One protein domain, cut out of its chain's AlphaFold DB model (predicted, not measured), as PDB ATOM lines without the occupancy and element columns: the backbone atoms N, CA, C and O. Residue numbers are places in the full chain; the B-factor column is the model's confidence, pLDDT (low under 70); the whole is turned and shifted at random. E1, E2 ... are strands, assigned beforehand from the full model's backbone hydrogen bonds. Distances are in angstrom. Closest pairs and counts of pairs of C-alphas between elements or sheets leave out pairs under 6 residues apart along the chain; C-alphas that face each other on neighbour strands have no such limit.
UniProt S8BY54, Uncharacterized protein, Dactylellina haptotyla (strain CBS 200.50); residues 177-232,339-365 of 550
ATOM      1  N   ALA A 177     102.181 158.776 154.554       69.06
ATOM      2  CA  ALA A 177     103.344 157.904 154.603       69.06
ATOM      3  C   ALA A 177     103.169 156.915 155.762       69.06
ATOM      4  O   ALA A 177     102.821 157.316 156.873       69.06
ATOM      5  N   LYS A 178     103.397 155.627 155.505       75.88
ATOM      6  CA  LYS A 178     103.309 154.564 156.511       75.88
ATOM      7  C   LYS A 178     104.701 153.996 156.742       75.88
ATOM      8  O   LYS A 178     105.372 153.658 155.772       75.88
ATOM      9  N   SER A 179     105.120 153.871 157.997       73.25
ATOM     10  CA  SER A 179     106.252 153.023 158.370       73.25
ATOM     11  C   SER A 179     105.721 151.820 159.143       73.25
ATOM     12  O   SER A 179     104.792 151.938 159.942       73.25
ATOM     13  N   SER A 180     106.262 150.640 158.867       64.94
ATOM     14  CA  SER A 180     105.965 149.435 159.633       64.94
ATOM     15  C   SER A 180     107.216 149.056 160.402       64.94
ATOM     16  O   SER A 180     108.307 149.057 159.842       64.94
ATOM     17  N   THR A 181     107.061 148.755 161.683       66.06
ATOM     18  CA  THR A 181     108.134 148.218 162.517       66.06
ATOM     19  C   THR A 181     107.628 146.933 163.158       66.06
ATOM     20  O   THR A 181     106.604 146.904 163.849       66.06
ATOM     21  N   SER A 182     108.305 145.831 162.868       55.31
ATOM     22  CA  SER A 182     108.104 144.545 163.524       55.31
ATOM     23  C   SER A 182     108.963 144.543 164.785       55.31
ATOM     24  O   SER A 182     110.187 144.591 164.728       55.31
ATOM     25  N   VAL A 183     108.324 144.563 165.953       58.81
ATOM     26  CA  VAL A 183     109.040 144.653 167.225       58.81
ATOM     27  C   VAL A 183     108.456 143.622 168.166       58.81
ATOM     28  O   VAL A 183     107.297 143.716 168.563       58.81
ATOM     29  N   TYR A 184     109.321 142.689 168.561       56.31
ATOM     30  CA  TYR A 184     109.141 141.678 169.598       56.31
ATOM     31  C   TYR A 184     108.601 140.317 169.131       56.31
ATOM     32  O   TYR A 184     107.424 140.136 168.803       56.31
ATOM     33  N   TYR A 185     109.503 139.336 169.199       66.56
ATOM     34  CA  TYR A 185     109.240 137.905 169.129       66.56
ATOM     35  C   TYR A 185     109.404 137.321 170.532       66.56
ATOM     36  O   TYR A 185     110.453 137.471 171.153       66.56
ATOM     37  N   ALA A 186     108.374 136.638 171.023       69.19
ATOM     38  CA  ALA A 186     108.494 135.786 172.199       69.19
ATOM     39  C   ALA A 186     107.850 134.438 171.901       69.19
ATOM     40  O   ALA A 186     106.687 134.368 171.484       69.19
ATOM     41  N   GLN A 187     108.611 133.371 172.120       75.56
ATOM     42  CA  GLN A 187     108.115 132.005 172.068       75.56
ATOM     43  C   GLN A 187     107.973 131.483 173.494       75.56
ATOM     44  O   GLN A 187     108.939 131.459 174.251       75.56
ATOM     45  N   ASN A 188     106.763 131.057 173.851       77.12
ATOM     46  CA  ASN A 188     106.502 130.362 175.104       77.12
ATOM     47  C   ASN A 188     105.872 129.003 174.774       77.12
ATOM     48  O   ASN A 188     104.702 128.921 174.391       77.12
ATOM     49  N   GLY A 189     106.684 127.945 174.837       81.50
ATOM     50  CA  GLY A 189     106.288 126.599 174.425       81.50
ATOM     51  C   GLY A 189     105.854 126.534 172.955       81.50
ATOM     52  O   GLY A 189     106.600 126.911 172.048       81.50
ATOM     53  N   SER A 190     104.634 126.050 172.724       80.06
ATOM     54  CA  SER A 190     103.999 125.913 171.409       80.06
ATOM     55  C   SER A 190     103.282 127.179 170.931       80.06
ATOM     56  O   SER A 190     102.600 127.129 169.915       80.06
ATOM     57  N   VAL A 191     103.417 128.326 171.604       78.56
ATOM     58  CA  VAL A 191     102.818 129.591 171.152       78.56
ATOM     59  C   VAL A 191     103.911 130.604 170.815       78.56
ATOM     60  O   VAL A 191     104.689 131.026 171.672       78.56
ATOM     61  N   LYS A 192     103.947 131.020 169.550       78.50
ATOM     62  CA  LYS A 192     104.782 132.102 169.025       78.50
ATOM     63  C   LYS A 192     103.969 133.394 168.995       78.50
ATOM     64  O   LYS A 192     102.936 133.466 168.338       78.50
ATOM     65  N   THR A 193     104.431 134.423 169.698       82.88
ATOM     66  CA  THR A 193     103.819 135.759 169.668       82.88
ATOM     67  C   THR A 193     104.619 136.665 168.741       82.88
ATOM     68  O   THR A 193     105.821 136.830 168.940       82.88
ATOM     69  N   ILE A 194     103.951 137.268 167.762       81.50
ATOM     70  CA  ILE A 194     104.515 138.263 166.843       81.50
ATOM     71  C   ILE A 194     103.772 139.573 167.082       81.50
ATOM     72  O   ILE A 194     102.542 139.586 167.075       81.50
ATOM     73  N   LYS A 195     104.489 140.670 167.309       83.44
ATOM     74  CA  LYS A 195     103.897 142.007 167.387       83.44
ATOM     75  C   LYS A 195     104.411 142.869 166.236       83.44
ATOM     76  O   LYS A 195     105.615 142.992 166.032       83.44
ATOM     77  N   THR A 196     103.488 143.489 165.514       81.56
ATOM     78  CA  THR A 196     103.792 144.403 164.411       81.56
ATOM     79  C   THR A 196     103.065 145.707 164.653       81.56
ATOM     80  O   THR A 196     101.855 145.687 164.850       81.56
ATOM     81  N   CYS A 197     103.772 146.832 164.638       86.00
ATOM     82  CA  CYS A 197     103.166 148.152 164.758       86.00
ATOM     83  C   CYS A 197     103.414 148.954 163.482       86.00
ATOM     84  O   CYS A 197     104.546 149.097 163.022       86.00
ATOM     85  N   THR A 198     102.341 149.487 162.911       84.12
ATOM     86  CA  THR A 198     102.377 150.388 161.763       84.12
ATOM     87  C   THR A 198     102.072 151.800 162.232       84.12
ATOM     88  O   THR A 198     101.040 152.047 162.858       84.12
ATOM     89  N   THR A 199     102.962 152.722 161.898       85.31
ATOM     90  CA  THR A 199     102.864 154.139 162.225       85.31
ATOM     91  C   THR A 199     102.518 154.912 160.956       85.31
ATOM     92  O   THR A 199     103.198 154.803 159.936       85.31
ATOM     93  N   GLU A 200     101.436 155.682 160.998       84.94
ATOM     94  CA  GLU A 200     101.026 156.576 159.915       84.94
ATOM     95  C   GLU A 200     101.510 157.998 160.232       84.94
ATOM     96  O   GLU A 200     101.402 158.445 161.376       84.94
ATOM     97  N   TYR A 201     102.035 158.705 159.229       83.69
ATOM     98  CA  TYR A 201     102.573 160.058 159.367       83.69
ATOM     99  C   TYR A 201     101.847 161.043 158.449       83.69
ATOM    100  O   TYR A 201     101.576 160.745 157.280       83.69
ATOM    101  N   CYS A 202     101.620 162.259 158.947       81.50
ATOM    102  CA  CYS A 202     101.049 163.369 158.186       81.50
ATOM    103  C   CYS A 202     101.811 164.677 158.453       81.50
ATOM    104  O   CYS A 202     102.551 164.792 159.426       81.50
ATOM    105  N   GLY A 203     101.632 165.683 157.594       79.31
ATOM    106  CA  GLY A 203     102.277 166.997 157.742       79.31
ATOM    107  C   GLY A 203     101.677 167.891 158.836       79.31
ATOM    108  O   GLY A 203     102.213 168.960 159.102       79.31
ATOM    109  N   LEU A 204     100.571 167.480 159.466       81.44
ATOM    110  CA  LEU A 204      99.900 168.227 160.533       81.44
ATOM    111  C   LEU A 204     100.074 167.516 161.874       81.44
ATOM    112  O   LEU A 204      99.885 166.304 161.956       81.44
ATOM    113  N   LYS A 205     100.396 168.276 162.926       84.19
ATOM    114  CA  LYS A 205     100.506 167.767 164.297       84.19
ATOM    115  C   LYS A 205      99.110 167.455 164.842       84.19
ATOM    116  O   LYS A 205      98.343 168.395 165.054       84.19
ATOM    117  N   PRO A 206      98.753 166.184 165.088       84.69
ATOM    118  CA  PRO A 206      97.481 165.881 165.723       84.69
ATOM    119  C   PRO A 206      97.530 166.258 167.210       84.69
ATOM    120  O   PRO A 206      98.579 166.177 167.850       84.69
ATOM    121  N   ALA A 207      96.381 166.629 167.778       87.50
ATOM    122  CA  ALA A 207      96.252 166.881 169.215       87.50
ATOM    123  C   ALA A 207      96.408 165.597 170.053       87.50
ATOM    124  O   ALA A 207      96.867 165.642 171.190       87.50
ATOM    125  N   HIS A 208      96.045 164.448 169.478       89.31
ATOM    126  CA  HIS A 208      96.160 163.130 170.086       89.31
ATOM    127  C   HIS A 208      96.481 162.100 169.001       89.31
ATOM    128  O   HIS A 208      95.891 162.141 167.921       89.31
ATOM    129  N   VAL A 209      97.384 161.161 169.289       89.00
ATOM    130  CA  VAL A 209      97.732 160.073 168.369       89.00
ATOM    131  C   VAL A 209      96.861 158.854 168.691       89.00
ATOM    132  O   VAL A 209      97.121 158.172 169.686       89.00
ATOM    133  N   PRO A 210      95.810 158.553 167.905       86.19
ATOM    134  CA  PRO A 210      95.042 157.329 168.089       86.19
ATOM    135  C   PRO A 210      95.957 156.104 167.995       86.19
ATOM    136  O   PRO A 210      96.691 155.924 167.020       86.19
ATOM    137  N   THR A 211      95.883 155.258 169.021       88.06
ATOM    138  CA  THR A 211      96.605 153.988 169.091       88.06
ATOM    139  C   THR A 211      95.591 152.854 169.161       88.06
ATOM    140  O   THR A 211      94.723 152.867 170.033       88.06
ATOM    141  N   SER A 212      95.672 151.879 168.256       88.94
ATOM    142  CA  SER A 212      94.832 150.679 168.300       88.94
ATOM    143  C   SER A 212      95.678 149.418 168.415       88.94
ATOM    144  O   SER A 212      96.762 149.325 167.840       88.94
ATOM    145  N   VAL A 213      95.179 148.441 169.175       87.19
ATOM    146  CA  VAL A 213      95.821 147.134 169.341       87.19
ATOM    147  C   VAL A 213      94.825 146.046 168.961       87.19
ATOM    148  O   VAL A 213      93.802 145.884 169.623       87.19
ATOM    149  N   ALA A 214      95.124 145.291 167.909       87.88
ATOM    150  CA  ALA A 214      94.366 144.109 167.514       87.88
ATOM    151  C   ALA A 214      95.127 142.842 167.917       87.88
ATOM    152  O   ALA A 214      96.345 142.779 167.766       87.88
ATOM    153  N   THR A 215      94.427 141.819 168.412       88.25
ATOM    154  CA  THR A 215      95.020 140.491 168.644       88.25
ATOM    155  C   THR A 215      94.452 139.507 167.632       88.25
ATOM    156  O   THR A 215      93.239 139.370 167.520       88.25
ATOM    157  N   ILE A 216      95.329 138.829 166.894       84.38
ATOM    158  CA  ILE A 216      94.977 137.826 165.889       84.38
ATOM    159  C   ILE A 216      95.445 136.465 166.395       84.38
ATOM    160  O   ILE A 216      96.596 136.308 166.795       84.38
ATOM    161  N   HIS A 217      94.568 135.466 166.361       80.62
ATOM    162  CA  HIS A 217      94.921 134.085 166.675       80.62
ATOM    163  C   HIS A 217      95.144 133.309 165.376       80.62
ATOM    164  O   HIS A 217      94.277 133.291 164.508       80.62
ATOM    165  N   MET A 218      96.302 132.667 165.247       76.56
ATOM    166  CA  MET A 218      96.632 131.780 164.131       76.56
ATOM    167  C   MET A 218      97.063 130.413 164.662       76.56
ATOM    168  O   MET A 218      97.742 130.310 165.681       76.56
ATOM    169  N   SER A 219      96.711 129.348 163.954       70.56
ATOM    170  CA  SER A 219      97.196 127.991 164.222       70.56
ATOM    171  C   SER A 219      98.008 127.503 163.028       70.56
ATOM    172  O   SER A 219      97.533 127.573 161.897       70.56
ATOM    173  N   SER A 220      99.221 127.013 163.271       68.75
ATOM    174  CA  SER A 220     100.085 126.385 162.275       68.75
ATOM    175  C   SER A 220     100.485 124.991 162.743       68.75
ATOM    176  O   SER A 220     100.811 124.778 163.912       68.75
ATOM    177  N   THR A 221     100.481 124.037 161.821       59.69
ATOM    178  CA  THR A 221     100.832 122.646 162.100       59.69
ATOM    179  C   THR A 221     102.132 122.318 161.383       59.69
ATOM    180  O   THR A 221     102.177 122.297 160.154       59.69
ATOM    181  N   VAL A 222     103.193 122.048 162.141       65.75
ATOM    182  CA  VAL A 222     104.508 121.670 161.610       65.75
ATOM    183  C   VAL A 222     104.658 120.153 161.703       65.75
ATOM    184  O   VAL A 222     104.554 119.558 162.777       65.75
ATOM    185  N   LYS A 223     104.904 119.503 160.562       57.22
ATOM    186  CA  LYS A 223     105.194 118.065 160.497       57.22
ATOM    187  C   LYS A 223     106.705 117.857 160.505       57.22
ATOM    188  O   LYS A 223     107.389 118.311 159.594       57.22
ATOM    189  N   VAL A 224     107.213 117.157 161.514       61.41
ATOM    190  CA  VAL A 224     108.626 116.782 161.631       61.41
ATOM    191  C   VAL A 224     108.752 115.291 161.343       61.41
ATOM    192  O   VAL A 224     108.219 114.453 162.069       61.41
ATOM    193  N   THR A 225     109.469 114.946 160.278       55.59
ATOM    194  CA  THR A 225     109.744 113.550 159.923       55.59
ATOM    195  C   THR A 225     111.121 113.160 160.443       55.59
ATOM    196  O   THR A 225     112.133 113.697 159.995       55.59
ATOM    197  N   LYS A 226     111.172 112.213 161.381       50.28
ATOM    198  CA  LYS A 226     112.416 111.616 161.872       50.28
ATOM    199  C   LYS A 226     112.663 110.309 161.122       50.28
ATOM    200  O   LYS A 226     111.935 109.334 161.300       50.28
ATOM    201  N   THR A 227     113.699 110.286 160.291       52.09
ATOM    202  CA  THR A 227     114.121 109.079 159.572       52.09
ATOM    203  C   THR A 227     115.184 108.352 160.387       52.09
ATOM    204  O   THR A 227     116.253 108.901 160.639       52.09
ATOM    205  N   THR A 228     114.914 107.115 160.802       50.00
ATOM    206  CA  THR A 228     115.910 106.263 161.468       50.00
ATOM    207  C   THR A 228     116.458 105.248 160.472       50.00
ATOM    208  O   THR A 228     115.721 104.384 159.994       50.00
ATOM    209  N   THR A 229     117.748 105.343 160.149       47.38
ATOM    210  CA  THR A 229     118.463 104.357 159.329       47.38
ATOM    211  C   THR A 229     119.010 103.233 160.195       47.38
ATOM    212  O   THR A 229     119.971 103.431 160.932       47.38
ATOM    213  N   SER A 230     118.425 102.040 160.084       46.56
ATOM    214  CA  SER A 230     119.028 100.810 160.601       46.56
ATOM    215  C   SER A 230     119.945 100.204 159.532       46.56
ATOM    216  O   SER A 230     119.467  99.729 158.495       46.56
ATOM    217  N   THR A 231     121.255 100.206 159.758       45.09
ATOM    218  CA  THR A 231     122.212  99.422 158.967       45.09
ATOM    219  C   THR A 231     122.243  97.989 159.494       45.09
ATOM    220  O   THR A 231     122.586  97.747 160.646       45.09
ATOM    221  N   CYS A 232     121.863  97.024 158.653       39.97
ATOM    222  CA  CYS A 232     121.995  95.602 158.959       39.97
ATOM    223  C   CYS A 232     123.183  95.048 158.166       39.97
ATOM    224  O   CYS A 232     123.156  95.015 156.932       39.97
ATOM    225  N   ALA A 339     108.121 168.630 159.176       58.09
ATOM    226  CA  ALA A 339     107.961 167.810 160.364       58.09
ATOM    227  C   ALA A 339     106.724 166.925 160.202       58.09
ATOM    228  O   ALA A 339     105.591 167.397 160.290       58.09
ATOM    229  N   ARG A 340     106.937 165.649 159.864       74.75
ATOM    230  CA  ARG A 340     105.839 164.709 159.703       74.75
ATOM    231  C   ARG A 340     105.525 164.192 161.088       74.75
ATOM    232  O   ARG A 340     106.326 163.486 161.696       74.75
ATOM    233  N   TYR A 341     104.372 164.581 161.595       82.44
ATOM    234  CA  TYR A 341     103.902 164.145 162.891       82.44
ATOM    235  C   TYR A 341     103.224 162.787 162.741       82.44
ATOM    236  O   TYR A 341     102.537 162.516 161.752       82.44
ATOM    237  N   VAL A 342     103.425 161.921 163.731       84.00
ATOM    238  CA  VAL A 342     102.712 160.648 163.821       84.00
ATOM    239  C   VAL A 342     101.223 160.940 163.977       84.00
ATOM    240  O   VAL A 342     100.845 161.668 164.887       84.00
ATOM    241  N   THR A 343     100.386 160.373 163.112       87.31
ATOM    242  CA  THR A 343      98.926 160.547 163.139       87.31
ATOM    243  C   THR A 343      98.160 159.332 163.609       87.31
ATOM    244  O   THR A 343      97.040 159.489 164.081       87.31
ATOM    245  N   ALA A 344      98.727 158.135 163.500       87.94
ATOM    246  CA  ALA A 344      98.118 156.932 164.049       87.94
ATOM    247  C   ALA A 344      99.172 155.856 164.289       87.94
ATOM    248  O   ALA A 344     100.132 155.745 163.526       87.94
ATOM    249  N   VAL A 345      98.951 155.030 165.306       87.81
ATOM    250  CA  VAL A 345      99.728 153.810 165.548       87.81
ATOM    251  C   VAL A 345      98.763 152.631 165.604       87.81
ATOM    252  O   VAL A 345      97.850 152.592 166.425       87.81
ATOM    253  N   LYS A 346      98.946 151.658 164.716       89.44
ATOM    254  CA  LYS A 346      98.153 150.424 164.673       89.44
ATOM    255  C   LYS A 346      99.065 149.256 164.988       89.44
ATOM    256  O   LYS A 346      99.924 148.917 164.182       89.44
ATOM    257  N   CYS A 347      98.883 148.640 166.143       88.69
ATOM    258  CA  CYS A 347      99.626 147.458 166.545       88.69
ATOM    259  C   CYS A 347      98.769 146.200 166.390       88.69
ATOM    260  O   CYS A 347      97.616 146.150 166.807       88.69
ATOM    261  N   THR A 348      99.362 145.150 165.845       87.50
ATOM    262  CA  THR A 348      98.763 143.830 165.698       87.50
ATOM    263  C   THR A 348      99.611 142.824 166.459       87.50
ATOM    264  O   THR A 348     100.814 142.715 166.233       87.50
ATOM    265  N   LYS A 349      98.988 142.083 167.373       86.25
ATOM    266  CA  LYS A 349      99.584 140.982 168.129       86.25
ATOM    267  C   LYS A 349      99.072 139.662 167.563       86.25
ATOM    268  O   LYS A 349      97.934 139.286 167.818       86.25
ATOM    269  N   THR A 350      99.908 138.933 166.843       83.50
ATOM    270  CA  THR A 350      99.586 137.605 166.320       83.50
ATOM    271  C   THR A 350     100.059 136.530 167.293       83.50
ATOM    272  O   THR A 350     101.248 136.425 167.588       83.50
ATOM    273  N   LEU A 351      99.130 135.720 167.795       83.00
ATOM    274  CA  LEU A 351      99.386 134.528 168.597       83.00
ATOM    275  C   LEU A 351      99.325 133.304 167.683       83.00
ATOM    276  O   LEU A 351      98.241 132.853 167.320       83.00
ATOM    277  N   GLN A 352     100.484 132.783 167.294       81.38
ATOM    278  CA  GLN A 352     100.621 131.612 166.440       81.38
ATOM    279  C   GLN A 352     100.840 130.353 167.288       81.38
ATOM    280  O   GLN A 352     101.899 130.172 167.881       81.38
ATOM    281  N   THR A 353      99.856 129.460 167.327       80.88
ATOM    282  CA  THR A 353      99.995 128.143 167.967       80.88
ATOM    283  C   THR A 353     100.666 127.180 166.992       80.88
ATOM    284  O   THR A 353     100.167 127.002 165.886       80.88
ATOM    285  N   ILE A 354     101.786 126.576 167.381       75.12
ATOM    286  CA  ILE A 354     102.574 125.612 166.613       75.12
ATOM    287  C   ILE A 354     102.293 124.211 167.164       75.12
ATOM    288  O   ILE A 354     102.712 123.873 168.272       75.12
ATOM    289  N   ALA A 355     101.594 123.389 166.386       73.00
ATOM    290  CA  ALA A 355     101.423 121.969 166.676       73.00
ATOM    291  C   ALA A 355     102.517 121.161 165.964       73.00
ATOM    292  O   ALA A 355     102.568 121.145 164.735       73.00
ATOM    293  N   THR A 356     103.384 120.490 166.725       65.00
ATOM    294  CA  THR A 356     104.446 119.635 166.173       65.00
ATOM    295  C   THR A 356     103.978 118.184 166.124       65.00
ATOM    296  O   THR A 356     103.755 117.569 167.166       65.00
ATOM    297  N   HIS A 357     103.871 117.611 164.923       68.19
ATOM    298  CA  HIS A 357     103.646 116.173 164.750       68.19
ATOM    299  C   HIS A 357     104.941 115.481 164.342       68.19
ATOM    300  O   HIS A 357     105.476 115.752 163.266       68.19
ATOM    301  N   THR A 358     105.416 114.564 165.183       56.31
ATOM    302  CA  THR A 358     106.603 113.753 164.899       56.31
ATOM    303  C   THR A 358     106.190 112.430 164.267       56.31
ATOM    304  O   THR A 358     105.533 111.614 164.911       56.31
ATOM    305  N   TYR A 359     106.613 112.190 163.027       58.69
ATOM    306  CA  TYR A 359     106.445 110.903 162.350       58.69
ATOM    307  C   TYR A 359     107.791 110.193 162.270       58.69
ATOM    308  O   TYR A 359     108.782 110.786 161.842       58.69
ATOM    309  N   THR A 360     107.835 108.924 162.670       55.66
ATOM    310  CA  THR A 360     109.032 108.092 162.499       55.66
ATOM    311  C   THR A 360     108.872 107.273 161.230       55.66
ATOM    312  O   THR A 360     107.991 106.417 161.154       55.66
ATOM    313  N   VAL A 361     109.707 107.544 160.229       54.66
ATOM    314  CA  VAL A 361     109.748 106.754 158.995       54.66
ATOM    315  C   VAL A 361     110.949 105.821 159.087       54.66
ATOM    316  O   VAL A 361     112.097 106.262 159.183       54.66
ATOM    317  N   LEU A 362     110.680 104.517 159.086       56.28
ATOM    318  CA  LEU A 362     111.713 103.488 159.015       56.28
ATOM    319  C   LEU A 362     112.362 103.560 157.630       56.28
ATOM    320  O   LEU A 362     111.718 103.273 156.618       56.28
ATOM    321  N   ALA A 363     113.631 103.966 157.569       56.06
ATOM    322  CA  ALA A 363     114.371 103.916 156.316       56.06
ATOM    323  C   ALA A 363     114.534 102.454 155.883       56.06
ATOM    324  O   ALA A 363     114.803 101.580 156.710       56.06
ATOM    325  N   LYS A 364     114.407 102.188 154.578       52.03
ATOM    326  CA  LYS A 364     114.659 100.855 154.015       52.03
ATOM    327  C   LYS A 364     116.081 100.419 154.385       52.03
ATOM    328  O   LYS A 364     117.042 101.127 154.087       52.03
ATOM    329  N   SER A 365     116.211  99.270 155.046       46.81
ATOM    330  CA  SER A 365     117.498  98.736 155.491       46.81
ATOM    331  C   SER A 365     118.440  98.554 154.298       46.81
ATOM    332  O   SER A 365     118.119  97.856 153.336       46.81
TER     333      SER A 365
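This is residues 177 to 232 and 339 to 365 of the 550 residues of an uncharacterized protein of Dactylellina haptotyla (strain CBS 200.50) (UniProt S8BY54). The printed part is one long, narrow, twisted ribbon of a sheet, with E1, E2, E4 and E3 side by side over one stretch, E3 missing beside the first residues of E4, 341 to 344, and E3 and E4 alone making the ribbon past the hairpin E1 and E2. The hairpin E1 and E2 lies beside the first part of E4, while E3 and E4 run on side by side past its turn at residues 189 and 190. The 83 printed residues hold no named helix and four named strands, E1 to E4 along the chain, in the mixed sheet order E1, E2, E4, E3; the class is all strand. The whole is extended, a rod of 76 by 20 by 15 A, with a radius of gyration of the C-alphas of 21.9 A.

E4, the longest strand, is residues 341 to 362, 61.3 A from C-alpha 341 at (103.902, 164.145, 162.891) to C-alpha 362 at (111.713, 103.488, 159.015). It bends by 57 degrees at residue 344. E3 is residues 211 to 228, 52.0 A; E2 is residues 191 to 202, 36.2 A; E1 is residues 177 to 188, 34.5 A, beginning at (103.344, 157.904, 154.603).

E4 and E3 are parallel at 18 degrees, with N 216 and O 349 2.8 A apart, within hydrogen-bond range. E2 and E4 are antiparallel at 156 degrees, with N 196 and O 348 at 2.9 A. E1 and E2 form an antiparallel hairpin at 164 degrees, with N 179 and O 199 at 2.9 A. E1 and E3 are edge strands, and they are apart. E2 and E3 are apart too.

The C-alphas farthest apart, those of Ala 207 and Cys 232, are 76.5 A apart. Residues 233 to 338 are cut out, with 73.6 A between C-alphas 232 and 339. The link E1 to E2 is tight and E2 to E3 short. Mean pLDDT of the printed part is 73.0; among the residues under 70 are 220 to 232 and 356 to 365.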